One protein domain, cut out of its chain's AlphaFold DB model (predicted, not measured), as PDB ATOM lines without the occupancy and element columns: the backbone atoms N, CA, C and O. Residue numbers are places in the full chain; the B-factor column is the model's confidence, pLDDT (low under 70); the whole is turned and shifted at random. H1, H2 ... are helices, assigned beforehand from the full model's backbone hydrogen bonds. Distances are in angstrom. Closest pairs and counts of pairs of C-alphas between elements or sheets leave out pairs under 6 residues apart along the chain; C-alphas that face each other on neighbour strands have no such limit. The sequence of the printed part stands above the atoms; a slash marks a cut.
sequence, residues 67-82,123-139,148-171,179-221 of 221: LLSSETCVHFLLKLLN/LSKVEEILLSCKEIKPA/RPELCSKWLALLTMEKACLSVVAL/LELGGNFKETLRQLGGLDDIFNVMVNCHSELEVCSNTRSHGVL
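What this domain is: This is residues 67 to 82, 123 to 139, 148 to 171 and 179 to 221 of the 221 residues of an uncharacterized protein of Zea mays (UniProt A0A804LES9). Three short helices, H1, H3 and H4, make a small crossed cluster, and a long helix, H5, starts beside H1 and runs out of the cluster as an arm, with residues 202 to 221 sticking out. H2 lies by itself beyond H3 and touches no helix. The printed part has 100 residues with five named helices in the order H1 to H5 and no named strand; the class is all helix. The whole is loose, with a radius of gyration of the C-alphas of 17.0 A, and elongated, spanning 64 by 33 by 25 A.

Where its parts are: H1, residues 71 to 81, begins with C-alpha 71 at (10.934, 0.342, -1.349) and is 15.5 A long. H2, residues 123 to 133, is 15.3 A long. H3, residues 153 to 166, is 19.8 A long. H4, residues 185 to 191, is 9.8 A long. H5, residues 194 to 218, is 37.0 A long and ends with C-alpha 218 at (49.372, -13.299, -23.900).

How they stand to each other: H1 is the hub. It touches H3 at a steep tilt of 45 degrees, opposite ways, with the C-alphas of Leu 81 and Lys 154 closest at 5.0 A. It touches H4, about perpendicular at 79 degrees, closest at C-alphas 74 and 189, 6.3 A. H5 touches H1 with residues 194 to 201 alone, at a shallow tilt of 9 degrees, the same way; C-alphas 78 and 194 are closest, 6.4 A. In each of the five helices every O i to N i+4 pair is within hydrogen-bond range.

The domain as a whole: Across the cuts, C-alphas 82 and 123 are 20.6 A apart, 139 and 148 7.2 A, 171 and 179 8.0 A. The link H4 to H5 is tight. Confidence is under 70 in 27 residues, among them 210 to 221.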
ATOM      1  N   LEU A  67       6.638   6.326  -7.294       70.25
ATOM      2  CA  LEU A  67       6.671   4.884  -7.595       70.25
ATOM      3  C   LEU A  67       8.099   4.329  -7.609       70.25
ATOM      4  O   LEU A  67       8.357   3.280  -7.028       70.25
ATOM      5  N   LEU A  68       9.036   5.062  -8.221       77.00
ATOM      6  CA  LEU A  68      10.459   4.695  -8.217       77.00
ATOM      7  C   LEU A  68      11.047   4.750  -6.802       77.00
ATOM      8  O   LEU A  68      11.863   3.915  -6.437       77.00
ATOM      9  N   SER A  69      10.569   5.706  -6.009       77.06
ATOM     10  CA  SER A  69      10.892   5.939  -4.599       77.06
ATOM     11  C   SER A  69      10.339   4.858  -3.649       77.06
ATOM     12  O   SER A  69      10.765   4.766  -2.499       77.06
ATOM     13  N   SER A  70       9.404   4.018  -4.110       84.56
ATOM     14  CA  SER A  70       8.862   2.907  -3.325       84.56
ATOM     15  C   SER A  70       9.938   1.861  -3.041       84.56
ATOM     16  O   SER A  70      10.629   1.412  -3.957       84.56
ATOM     17  N   GLU A  71      10.013   1.397  -1.794       86.75
ATOM     18  CA  GLU A  71      10.934   0.342  -1.349       86.75
ATOM     19  C   GLU A  71      10.903  -0.889  -2.271       86.75
ATOM     20  O   GLU A  71      11.946  -1.407  -2.669       86.75
ATOM     21  N   THR A  72       9.710  -1.302  -2.712       85.69
ATOM     22  CA  THR A  72       9.524  -2.433  -3.632       85.69
ATOM     23  C   THR A  72      10.202  -2.203  -4.983       85.69
ATOM     24  O   THR A  72      10.791  -3.129  -5.544       85.69
ATOM     25  N   CYS A  73      10.127  -0.981  -5.517       85.12
ATOM     26  CA  CYS A  73      10.743  -0.638  -6.795       85.12
ATOM     27  C   CYS A  73      12.267  -0.591  -6.665       85.12
ATOM     28  O   CYS A  73      12.967  -1.210  -7.466       85.12
ATOM     29  N   VAL A  74      12.780   0.053  -5.611       88.81
ATOM     30  CA  VAL A  74      14.221   0.110  -5.333       88.81
ATOM     31  C   VAL A  74      14.792  -1.298  -5.157       88.81
ATOM     32  O   VAL A  74      15.769  -1.653  -5.810       88.81
ATOM     33  N   HIS A  75      14.138  -2.149  -4.368       89.06
ATOM     34  CA  HIS A  75      14.572  -3.528  -4.155       89.06
ATOM     35  C   HIS A  75      14.505  -4.383  -5.434       89.06
ATOM     36  O   HIS A  75      15.368  -5.231  -5.667       89.06
ATOM     37  N   PHE A  76      13.511  -4.160  -6.302       89.69
ATOM     38  CA  PHE A  76      13.468  -4.798  -7.618       89.69
ATOM     39  C   PHE A  76      14.651  -4.370  -8.495       89.69
ATOM     40  O   PHE A  76      15.299  -5.223  -9.098       89.69
ATOM     41  N   LEU A  77      14.966  -3.074  -8.532       90.38
ATOM     42  CA  LEU A  77      16.107  -2.556  -9.284       90.38
ATOM     43  C   LEU A  77      17.436  -3.119  -8.747       90.38
ATOM     44  O   LEU A  77      18.286  -3.505  -9.546       90.38
ATOM     45  N   LEU A  78      17.597  -3.257  -7.426       90.75
ATOM     46  CA  LEU A  78      18.776  -3.891  -6.813       90.75
ATOM     47  C   LEU A  78      18.911  -5.370  -7.198       90.75
ATOM     48  O   LEU A  78      19.983  -5.811  -7.612       90.75
ATOM     49  N   LYS A  79      17.803  -6.121  -7.198       89.06
ATOM     50  CA  LYS A  79      17.778  -7.509  -7.693       89.06
ATOM     51  C   LYS A  79      18.174  -7.639  -9.161       89.06
ATOM     52  O   LYS A  79      18.674  -8.686  -9.554       89.06
ATOM     53  N   LEU A  80      17.939  -6.616  -9.984       87.25
ATOM     54  CA  LEU A  80      18.398  -6.625 -11.373       87.25
ATOM     55  C   LEU A  80      19.913  -6.414 -11.486       87.25
ATOM     56  O   LEU A  80      20.512  -6.964 -12.409       87.25
ATOM     57  N   LEU A  81      20.530  -5.656 -10.571       86.19
ATOM     58  CA  LEU A  81      21.986  -5.456 -10.536       86.19
ATOM     59  C   LEU A  81      22.718  -6.730 -10.118       86.19
ATOM     60  O   LEU A  81      23.694  -7.128 -10.762       86.19
ATOM     61  N   ASN A  82      22.208  -7.381  -9.075       81.38
ATOM     62  CA  ASN A  82      22.783  -8.587  -8.503       81.38
ATOM     63  C   ASN A  82      21.718  -9.694  -8.410       81.38
ATOM     64  O   ASN A  82      21.172  -9.955  -7.333       81.38
ATOM     65  N   LEU A 123      14.634  -6.133 -27.815       80.81
ATOM     66  CA  LEU A 123      15.856  -5.354 -27.587       80.81
ATOM     67  C   LEU A 123      16.019  -4.241 -28.626       80.81
ATOM     68  O   LEU A 123      16.326  -3.103 -28.267       80.81
ATOM     69  N   SER A 124      15.726  -4.535 -29.896       76.31
ATOM     70  CA  SER A 124      15.735  -3.547 -30.981       76.31
ATOM     71  C   SER A 124      14.729  -2.424 -30.731       76.31
ATOM     72  O   SER A 124      15.013  -1.251 -30.987       76.31
ATOM     73  N   LYS A 125      13.549  -2.752 -30.189       83.69
ATOM     74  CA  LYS A 125      12.539  -1.746 -29.853       83.69
ATOM     75  C   LYS A 125      12.946  -0.882 -28.664       83.69
ATOM     76  O   LYS A 125      12.727   0.329 -28.692       83.69
ATOM     77  N   VAL A 126      13.542  -1.483 -27.638       81.06
ATOM     78  CA  VAL A 126      14.090  -0.758 -26.484       81.06
ATOM     79  C   VAL A 126      15.186   0.204 -26.940       81.06
ATOM     80  O   VAL A 126      15.170   1.373 -26.558       81.06
ATOM     81  N   GLU A 127      16.081  -0.242 -27.821       82.19
ATOM     82  CA  GLU A 127      17.109   0.610 -28.420       82.19
ATOM     83  C   GLU A 127      16.508   1.807 -29.168       82.19
ATOM     84  O   GLU A 127      16.927   2.944 -28.949       82.19
ATOM     85  N   GLU A 128      15.506   1.572 -30.023       79.19
ATOM     86  CA  GLU A 128      14.816   2.629 -30.773       79.19
ATOM     87  C   GLU A 128      14.243   3.699 -29.831       79.19
ATOM     88  O   GLU A 128      14.393   4.899 -30.078       79.19
ATOM     89  N   ILE A 129      13.621   3.273 -28.727       82.06
ATOM     90  CA  ILE A 129      13.059   4.175 -27.719       82.06
ATOM     91  C   ILE A 129      14.175   4.982 -27.048       82.06
ATOM     92  O   ILE A 129      14.089   6.210 -27.010       82.06
ATOM     93  N   LEU A 130      15.246   4.334 -26.585       80.06
ATOM     94  CA  LEU A 130      16.365   5.004 -25.912       80.06
ATOM     95  C   LEU A 130      17.076   6.015 -26.825       80.06
ATOM     96  O   LEU A 130      17.419   7.112 -26.380       80.06
ATOM     97  N   LEU A 131      17.239   5.689 -28.113       78.31
ATOM     98  CA  LEU A 131      17.755   6.612 -29.129       78.31
ATOM     99  C   LEU A 131      16.826   7.814 -29.319       78.31
ATOM    100  O   LEU A 131      17.291   8.952 -29.394       78.31
ATOM    101  N   SER A 132      15.512   7.580 -29.362       72.31
ATOM    102  CA  SER A 132      14.520   8.655 -29.489       72.31
ATOM    103  C   SER A 132      14.532   9.604 -28.283       72.31
ATOM    104  O   SER A 132      14.365  10.816 -28.441       72.31
ATOM    105  N   CYS A 133      14.801   9.063 -27.092       72.19
ATOM    106  CA  CYS A 133      14.927   9.805 -25.842       72.19
ATOM    107  C   CYS A 133      16.300  10.469 -25.663       72.19
ATOM    108  O   CYS A 133      16.447  11.287 -24.762       72.19
ATOM    109  N   LYS A 134      17.274  10.183 -26.541       78.00
ATOM    110  CA  LYS A 134      18.675  10.631 -26.444       78.00
ATOM    111  C   LYS A 134      19.423  10.090 -25.215       78.00
ATOM    112  O   LYS A 134      20.412  10.688 -24.804       78.00
ATOM    113  N   GLU A 135      18.980   8.963 -24.658       75.06
ATOM    114  CA  GLU A 135      19.656   8.294 -23.533       75.06
ATOM    115  C   GLU A 135      20.879   7.488 -24.008       75.06
ATOM    116  O   GLU A 135      21.838   7.306 -23.266       75.06
ATOM    117  N   ILE A 136      20.886   7.047 -25.274       77.12
ATOM    118  CA  ILE A 136      22.047   6.416 -25.924       77.12
ATOM    119  C   ILE A 136      22.396   7.127 -27.230       77.12
ATOM    120  O   ILE A 136      21.547   7.747 -27.874       77.12
ATOM    121  N   LYS A 137      23.665   7.035 -27.639       74.88
ATOM    122  CA  LYS A 137      24.129   7.560 -28.929       74.88
ATOM    123  C   LYS A 137      23.836   6.555 -30.050       74.88
ATOM    124  O   LYS A 137      23.962   5.351 -29.820       74.88
ATOM    125  N   PRO A 138      23.489   7.023 -31.262       64.25
ATOM    126  CA  PRO A 138      23.388   6.141 -32.416       64.25
ATOM    127  C   PRO A 138      24.746   5.493 -32.688       64.25
ATOM    128  O   PRO A 138      25.787   6.133 -32.523       64.25
ATOM    129  N   ALA A 139      24.728   4.229 -33.110       64.06
ATOM    130  CA  ALA A 139      25.937   3.546 -33.544       64.06
ATOM    131  C   ALA A 139      26.540   4.303 -34.739       64.06
ATOM    132  O   ALA A 139      25.906   4.421 -35.790       64.06
ATOM    133  N   ARG A 148      29.610   0.484 -27.645       53.22
ATOM    134  CA  ARG A 148      28.177   0.543 -27.404       53.22
ATOM    135  C   ARG A 148      27.865  -0.300 -26.162       53.22
ATOM    136  O   ARG A 148      28.241  -1.470 -26.160       53.22
ATOM    137  N   PRO A 149      27.179   0.250 -25.143       59.31
ATOM    138  CA  PRO A 149      26.716  -0.553 -24.021       59.31
ATOM    139  C   PRO A 149      25.825  -1.680 -24.539       59.31
ATOM    140  O   PRO A 149      24.908  -1.439 -25.332       59.31
ATOM    141  N   GLU A 150      26.101  -2.907 -24.111       69.81
ATOM    142  CA  GLU A 150      25.167  -4.004 -24.313       69.81
ATOM    143  C   GLU A 150      23.884  -3.678 -23.540       69.81
ATOM    144  O   GLU A 150      23.921  -3.373 -22.345       69.81
ATOM    145  N   LEU A 151      22.744  -3.681 -24.236       71.50
ATOM    146  CA  LEU A 151      21.451  -3.412 -23.615       71.50
ATOM    147  C   LEU A 151      21.027  -4.645 -22.817       71.50
ATOM    148  O   LEU A 151      20.312  -5.509 -23.315       71.50
ATOM    149  N   CYS A 152      21.493  -4.722 -21.575       78.94
ATOM    150  CA  CYS A 152      21.130  -5.765 -20.628       78.94
ATOM    151  C   CYS A 152      20.262  -5.206 -19.491       78.94
ATOM    152  O   CYS A 152      20.179  -3.993 -19.269       78.94
ATOM    153  N   SER A 153      19.616  -6.097 -18.736       81.56
ATOM    154  CA  SER A 153      18.769  -5.726 -17.594       81.56
ATOM    155  C   SER A 153      19.518  -4.903 -16.540       81.56
ATOM    156  O   SER A 153      18.949  -3.952 -16.010       81.56
ATOM    157  N   LYS A 154      20.801  -5.210 -16.290       85.50
ATOM    158  CA  LYS A 154      21.670  -4.439 -15.383       85.50
ATOM    159  C   LYS A 154      21.831  -2.995 -15.849       85.50
ATOM    160  O   LYS A 154      21.682  -2.074 -15.053       85.50
ATOM    161  N   TRP A 155      22.087  -2.789 -17.142       86.31
ATOM    162  CA  TRP A 155      22.248  -1.450 -17.707       86.31
ATOM    163  C   TRP A 155      20.945  -0.646 -17.637       86.31
ATOM    164  O   TRP A 155      20.961   0.508 -17.216       86.31
ATOM    165  N   LEU A 156      19.802  -1.263 -17.965       85.94
ATOM    166  CA  LEU A 156      18.494  -0.613 -17.820       85.94
ATOM    167  C   LEU A 156      18.189  -0.248 -16.360       85.94
ATOM    168  O   LEU A 156      17.636   0.824 -16.106       85.94
ATOM    169  N   ALA A 157      18.546  -1.112 -15.407       88.38
ATOM    170  CA  ALA A 157      18.382  -0.832 -13.986       88.38
ATOM    171  C   ALA A 157      19.238   0.367 -13.561       88.38
ATOM    172  O   ALA A 157      18.697   1.312 -12.995       88.38
ATOM    173  N   LEU A 158      20.529   0.383 -13.914       88.12
ATOM    174  CA  LEU A 158      21.432   1.501 -13.622       88.12
ATOM    175  C   LEU A 158      20.942   2.816 -14.231       88.12
ATOM    176  O   LEU A 158      20.875   3.812 -13.518       88.12
ATOM    177  N   LEU A 159      20.533   2.812 -15.505       82.69
ATOM    178  CA  LEU A 159      19.964   3.997 -16.146       82.69
ATOM    179  C   LEU A 159      18.715   4.467 -15.391       82.69
ATOM    180  O   LEU A 159      18.575   5.646 -15.092       82.69
ATOM    181  N   THR A 160      17.814   3.556 -15.023       85.56
ATOM    182  CA  THR A 160      16.597   3.911 -14.273       85.56
ATOM    183  C   THR A 160      16.933   4.534 -12.916       85.56
ATOM    184  O   THR A 160      16.366   5.569 -12.566       85.56
ATOM    185  N   MET A 161      17.881   3.949 -12.176       87.44
ATOM    186  CA  MET A 161      18.359   4.488 -10.900       87.44
ATOM    187  C   MET A 161      19.023   5.860 -11.071       87.44
ATOM    188  O   MET A 161      18.777   6.764 -10.277       87.44
ATOM    189  N   GLU A 162      19.830   6.048 -12.117       83.31
ATOM    190  CA  GLU A 162      20.448   7.332 -12.450       83.31
ATOM    191  C   GLU A 162      19.376   8.400 -12.688       83.31
ATOM    192  O   GLU A 162      19.404   9.456 -12.056       83.31
ATOM    193  N   LYS A 163      18.372   8.119 -13.528       79.19
ATOM    194  CA  LYS A 163      17.285   9.073 -13.800       79.19
ATOM    195  C   LYS A 163      16.449   9.369 -12.554       79.19
ATOM    196  O   LYS A 163      16.053  10.517 -12.367       79.19
ATOM    197  N   ALA A 164      16.229   8.382 -11.686       78.69
ATOM    198  CA  ALA A 164      15.546   8.576 -10.408       78.69
ATOM    199  C   ALA A 164      16.364   9.456  -9.442       78.69
ATOM    200  O   ALA A 164      15.809  10.330  -8.782       78.69
ATOM    201  N   CYS A 165      17.691   9.297  -9.417       77.19
ATOM    202  CA  CYS A 165      18.617  10.135  -8.648       77.19
ATOM    203  C   CYS A 165      18.748  11.566  -9.196       77.19
ATOM    204  O   CYS A 165      19.023  12.498  -8.434       77.19
ATOM    205  N   LEU A 166      18.599  11.746 -10.508       70.19
ATOM    206  CA  LEU A 166      18.633  13.052 -11.167       70.19
ATOM    207  C   LEU A 166      17.284  13.781 -11.113       70.19
ATOM    208  O   LEU A 166      17.235  14.959 -11.462       70.19
ATOM    209  N   SER A 167      16.208  13.106 -10.689       56.59
ATOM    210  CA  SER A 167      14.888  13.721 -10.552       56.59
ATOM    211  C   SER A 167      14.965  14.908  -9.586       56.59
ATOM    212  O   SER A 167      15.407  14.795  -8.442       56.59
ATOM    213  N   VAL A 168      14.632  16.067 -10.139       49.69
ATOM    214  CA  VAL A 168      15.057  17.403  -9.724       49.69
ATOM    215  C   VAL A 168      14.424  17.830  -8.402       49.69
ATOM    216  O   VAL A 168      13.207  17.889  -8.283       49.69
ATOM    217  N   VAL A 169      15.288  18.250  -7.471       40.41
ATOM    218  CA  VAL A 169      15.036  19.338  -6.515       40.41
ATOM    219  C   VAL A 169      14.518  20.535  -7.317       40.41
ATOM    220  O   VAL A 169      15.304  21.324  -7.837       40.41
ATOM    221  N   ALA A 170      13.204  20.628  -7.518       36.22
ATOM    222  CA  ALA A 170      12.606  21.787  -8.159       36.22
ATOM    223  C   ALA A 170      12.592  22.912  -7.127       36.22
ATOM    224  O   ALA A 170      11.663  23.046  -6.338       36.22
ATOM    225  N   LEU A 171      13.678  23.680  -7.100       35.47
ATOM    226  CA  LEU A 171      13.693  24.990  -6.476       35.47
ATOM    227  C   LEU A 171      12.878  25.913  -7.391       35.47
ATOM    228  O   LEU A 171      13.383  26.402  -8.400       35.47
ATOM    229  N   LEU A 179       8.822  22.909  -1.150       42.31
ATOM    230  CA  LEU A 179       8.340  21.620  -1.611       42.31
ATOM    231  C   LEU A 179       9.583  20.745  -1.741       42.31
ATOM    232  O   LEU A 179      10.438  21.002  -2.588       42.31
ATOM    233  N   GLU A 180       9.705  19.732  -0.883       46.12
ATOM    234  CA  GLU A 180      10.636  18.618  -1.069       46.12
ATOM    235  C   GLU A 180      10.277  17.884  -2.373       46.12
ATOM    236  O   GLU A 180       9.694  16.805  -2.377       46.12
ATOM    237  N   LEU A 181      10.584  18.492  -3.520       43.62
ATOM    238  CA  LEU A 181      10.390  17.890  -4.834       43.62
ATOM    239  C   LEU A 181      11.572  16.984  -5.217       43.62
ATOM    240  O   LEU A 181      11.622  16.470  -6.327       43.62
ATOM    241  N   GLY A 182      12.527  16.770  -4.306       49.53
ATOM    242  CA  GLY A 182      13.518  15.707  -4.421       49.53
ATOM    243  C   GLY A 182      12.915  14.406  -3.907       49.53
ATOM    244  O   GLY A 182      12.761  14.238  -2.702       49.53
ATOM    245  N   GLY A 183      12.553  13.486  -4.804       62.47
ATOM    246  CA  GLY A 183      12.009  12.184  -4.406       62.47
ATOM    247  C   GLY A 183      12.934  11.439  -3.431       62.47
ATOM    248  O   GLY A 183      14.159  11.528  -3.529       62.47
ATOM    249  N   ASN A 184      12.357  10.655  -2.512       75.25
ATOM    250  CA  ASN A 184      13.113   9.921  -1.487       75.25
ATOM    251  C   ASN A 184      14.001   8.790  -2.046       75.25
ATOM    252  O   ASN A 184      14.663   8.103  -1.277       75.25
ATOM    253  N   PHE A 185      14.028   8.578  -3.365       84.25
ATOM    254  CA  PHE A 185      14.737   7.475  -4.007       84.25
ATOM    255  C   PHE A 185      16.181   7.319  -3.515       84.25
ATOM    256  O   PHE A 185      16.597   6.212  -3.196       84.25
ATOM    257  N   LYS A 186      16.935   8.422  -3.396       85.00
ATOM    258  CA  LYS A 186      18.317   8.400  -2.876       85.00
ATOM    259  C   LYS A 186      18.393   7.894  -1.438       85.00
ATOM    260  O   LYS A 186      19.325   7.174  -1.089       85.00
ATOM    261  N   GLU A 187      17.428   8.293  -0.617       85.31
ATOM    262  CA  GLU A 187      17.322   7.884   0.779       85.31
ATOM    263  C   GLU A 187      16.986   6.393   0.871       85.31
ATOM    264  O   GLU A 187      17.725   5.644   1.503       85.31
ATOM    265  N   THR A 188      15.954   5.943   0.158       87.56
ATOM    266  CA  THR A 188      15.544   4.534   0.103       87.56
ATOM    267  C   THR A 188      16.658   3.644  -0.458       87.56
ATOM    268  O   THR A 188      16.949   2.587   0.097       87.56
ATOM    269  N   LEU A 189      17.348   4.087  -1.516       87.81
ATOM    270  CA  LEU A 189      18.502   3.386  -2.087       87.81
ATOM    271  C   LEU A 189      19.628   3.233  -1.059       87.81
ATOM    272  O   LEU A 189      20.215   2.158  -0.962       87.81
ATOM    273  N   ARG A 190      19.913   4.277  -0.269       88.38
ATOM    274  CA  ARG A 190      20.908   4.208   0.809       88.38
ATOM    275  C   ARG A 190      20.471   3.253   1.919       88.38
ATOM    276  O   ARG A 190      21.280   2.443   2.357       88.38
ATOM    277  N   GLN A 191      19.218   3.336   2.366       89.88
ATOM    278  CA  GLN A 191      18.675   2.498   3.445       89.88
ATOM    279  C   GLN A 191      18.692   1.005   3.099       89.88
ATOM    280  O   GLN A 191      18.935   0.179   3.971       89.88
ATOM    281  N   LEU A 192      18.485   0.667   1.825       88.44
ATOM    282  CA  LEU A 192      18.522  -0.710   1.336       88.44
ATOM    283  C   LEU A 192      19.937  -1.217   0.999       88.44
ATOM    284  O   LEU A 192      20.060  -2.316   0.466       88.44
ATOM    285  N   GLY A 193      20.996  -0.448   1.277       88.00
ATOM    286  CA  GLY A 193      22.377  -0.846   0.960       88.00
ATOM    287  C   GLY A 193      22.711  -0.801  -0.534       88.00
ATOM    288  O   GLY A 193      23.695  -1.379  -0.980       88.00
ATOM    289  N   GLY A 194      21.919  -0.089  -1.338       87.56
ATOM    290  CA  GLY A 194      22.056  -0.116  -2.792       87.56
ATOM    291  C   GLY A 194      23.355   0.482  -3.334       87.56
ATOM    292  O   GLY A 194      23.745   0.189  -4.463       87.56
ATOM    293  N   LEU A 195      24.049   1.300  -2.537       89.44
ATOM    294  CA  LEU A 195      25.376   1.808  -2.892       89.44
ATOM    295  C   LEU A 195      26.427   0.690  -2.910       89.44
ATOM    296  O   LEU A 195      27.292   0.703  -3.785       89.44
ATOM    297  N   ASP A 196      26.327  -0.284  -2.004       89.12
ATOM    298  CA  ASP A 196      27.220  -1.443  -1.964       89.12
ATOM    299  C   ASP A 196      27.021  -2.331  -3.201       89.12
ATOM    300  O   ASP A 196      27.995  -2.756  -3.824       89.12
ATOM    301  N   ASP A 197      25.771  -2.538  -3.632       87.38
ATOM    302  CA  ASP A 197      25.460  -3.268  -4.867       87.38
ATOM    303  C   ASP A 197      26.019  -2.564  -6.114       87.38
ATOM    304  O   ASP A 197      26.610  -3.208  -6.985       87.38
ATOM    305  N   ILE A 198      25.880  -1.235  -6.203       87.81
ATOM    306  CA  ILE A 198      26.451  -0.444  -7.306       87.81
ATOM    307  C   ILE A 198      27.983  -0.535  -7.297       87.81
ATOM    308  O   ILE A 198      28.598  -0.702  -8.353       87.81
ATOM    309  N   PHE A 199      28.605  -0.460  -6.118       87.12
ATOM    310  CA  PHE A 199      30.049  -0.619  -5.982       87.12
ATOM    311  C   PHE A 199      30.504  -2.013  -6.428       87.12
ATOM    312  O   PHE A 199      31.466  -2.132  -7.186       87.12
ATOM    313  N   ASN A 200      29.776  -3.067  -6.056       87.00
ATOM    314  CA  ASN A 200      30.069  -4.427  -6.495       87.00
ATOM    315  C   ASN A 200      29.997  -4.573  -8.027       87.00
ATOM    316  O   ASN A 200      30.862  -5.204  -8.633       87.00
ATOM    317  N   VAL A 201      29.017  -3.934  -8.682       85.25
ATOM    318  CA  VAL A 201      28.956  -3.885 -10.154       85.25
ATOM    319  C   VAL A 201      30.198  -3.203 -10.735       85.25
ATOM    320  O   VAL A 201      30.788  -3.724 -11.680       85.25
ATOM    321  N   MET A 202      30.637  -2.083 -10.156       84.88
ATOM    322  CA  MET A 202      31.849  -1.377 -10.588       84.88
ATOM    323  C   MET A 202      33.105  -2.250 -10.453       84.88
ATOM    324  O   MET A 202      33.909  -2.316 -11.384       84.88
ATOM    325  N   VAL A 203      33.255  -2.954  -9.326       82.06
ATOM    326  CA  VAL A 203      34.368  -3.885  -9.081       82.06
ATOM    327  C   VAL A 203      34.342  -5.057 -10.066       82.06
ATOM    328  O   VAL A 203      35.389  -5.435 -10.596       82.06
ATOM    329  N   ASN A 204      33.161  -5.603 -10.373       81.94
ATOM    330  CA  ASN A 204      33.019  -6.653 -11.381       81.94
ATOM    331  C   ASN A 204      33.442  -6.157 -12.773       81.94
ATOM    332  O   ASN A 204      34.219  -6.821 -13.452       81.94
ATOM    333  N   CYS A 205      33.004  -4.960 -13.176       76.69
ATOM    334  CA  CYS A 205      33.429  -4.355 -14.439       76.69
ATOM    335  C   CYS A 205      34.948  -4.131 -14.492       76.69
ATOM    336  O   CYS A 205      35.569  -4.391 -15.521       76.69
ATOM    337  N   HIS A 206      35.560  -3.675 -13.394       75.81
ATOM    338  CA  HIS A 206      37.013  -3.503 -13.318       75.81
ATOM    339  C   HIS A 206      37.745  -4.838 -13.493       75.81
ATOM    340  O   HIS A 206      38.672  -4.934 -14.294       75.81
ATOM    341  N   SER A 207      37.266  -5.881 -12.817       78.06
ATOM    342  CA  SER A 207      37.834  -7.229 -12.899       78.06
ATOM    343  C   SER A 207      37.750  -7.799 -14.323       78.06
ATOM    344  O   SER A 207      38.723  -8.352 -14.832       78.06
ATOM    345  N   GLU A 208      36.615  -7.628 -15.010       74.44
ATOM    346  CA  GLU A 208      36.449  -8.048 -16.411       74.44
ATOM    347  C   GLU A 208      37.401  -7.302 -17.360       74.44
ATOM    348  O   GLU A 208      37.982  -7.905 -18.270       74.44
ATOM    349  N   LEU A 209      37.606  -5.999 -17.137       72.75
ATOM    350  CA  LEU A 209      38.556  -5.196 -17.908       72.75
ATOM    351  C   LEU A 209      40.005  -5.649 -17.687       72.75
ATOM    352  O   LEU A 209      40.751  -5.777 -18.660       72.75
ATOM    353  N   GLU A 210      40.402  -5.937 -16.448       69.19
ATOM    354  CA  GLU A 210      41.738  -6.451 -16.120       69.19
ATOM    355  C   GLU A 210      42.004  -7.817 -16.771       69.19
ATOM    356  O   GLU A 210      43.064  -8.029 -17.367       69.19
ATOM    357  N   VAL A 211      41.024  -8.727 -16.749       68.88
ATOM    358  CA  VAL A 211      41.110 -10.038 -17.421       68.88
ATOM    359  C   VAL A 211      41.238  -9.881 -18.941       68.88
ATOM    360  O   VAL A 211      42.076 -10.530 -19.578       68.88
ATOM    361  N   CYS A 212      40.455  -8.989 -19.549       56.53
ATOM    362  CA  CYS A 212      40.530  -8.705 -20.984       56.53
ATOM    363  C   CYS A 212      41.883  -8.075 -21.377       56.53
ATOM    364  O   CYS A 212      42.472  -8.425 -22.403       56.53
ATOM    365  N   SER A 213      42.433  -7.200 -20.533       60.31
ATOM    366  CA  SER A 213      43.756  -6.598 -20.740       60.31
ATOM    367  C   SER A 213      44.886  -7.639 -20.659       60.31
ATOM    368  O   SER A 213      45.781  -7.682 -21.510       60.31
ATOM    369  N   ASN A 214      44.804  -8.564 -19.698       56.66
ATOM    370  CA  ASN A 214      45.805  -9.618 -19.515       56.66
ATOM    371  C   ASN A 214      45.768 -10.694 -20.611       56.66
ATOM    372  O   ASN A 214      46.817 -11.212 -21.000       56.66
ATOM    373  N   THR A 215      44.593 -11.015 -21.159       53.97
ATOM    374  CA  THR A 215      44.461 -11.978 -22.274       53.97
ATOM    375  C   THR A 215      44.962 -11.405 -23.600       53.97
ATOM    376  O   THR A 215      45.560 -12.126 -24.398       53.97
ATOM    377  N   ARG A 216      44.827 -10.090 -23.815       50.91
ATOM    378  CA  ARG A 216      45.399  -9.402 -24.983       50.91
ATOM    379  C   ARG A 216      46.930  -9.375 -24.975       50.91
ATOM    380  O   ARG A 216      47.540  -9.323 -26.038       50.91
ATOM    381  N   SER A 217      47.529  -9.457 -23.790       50.25
ATOM    382  CA  SER A 217      48.983  -9.453 -23.586       50.25
ATOM    383  C   SER A 217      49.634 -10.827 -23.811       50.25
ATOM    384  O   SER A 217      50.816 -10.890 -24.124       50.25
ATOM    385  N   HIS A 218      48.874 -11.925 -23.705       47.06
ATOM    386  CA  HIS A 218      49.372 -13.299 -23.900       47.06
ATOM    387  C   HIS A 218      49.108 -13.872 -25.305       47.06
ATOM    388  O   HIS A 218      49.593 -14.951 -25.625       47.06
ATOM    389  N   GLY A 219      48.358 -13.161 -26.154       43.53
ATOM    390  CA  GLY A 219      48.138 -13.519 -27.563       43.53
ATOM    391  C   GLY A 219      49.171 -12.938 -28.537       43.53
ATOM    392  O   GLY A 219      48.941 -12.966 -29.743       43.53
ATOM    393  N   VAL A 220      50.264 -12.367 -28.025       45.88
ATOM    394  CA  VAL A 220      51.387 -11.833 -28.810       45.88
ATOM    395  C   VAL A 220      52.662 -12.576 -28.406       45.88
ATOM    396  O   VAL A 220      53.540 -12.012 -27.759       45.88
ATOM    397  N   LEU A 221      52.733 -13.861 -28.747       38.25
ATOM    398  CA  LEU A 221      53.972 -14.635 -28.851       38.25
ATOM    399  C   LEU A 221      53.890 -15.526 -30.090       38.25
ATOM    400  O   LEU A 221      52.826 -16.159 -30.278       38.25
TER     401      LEU A 221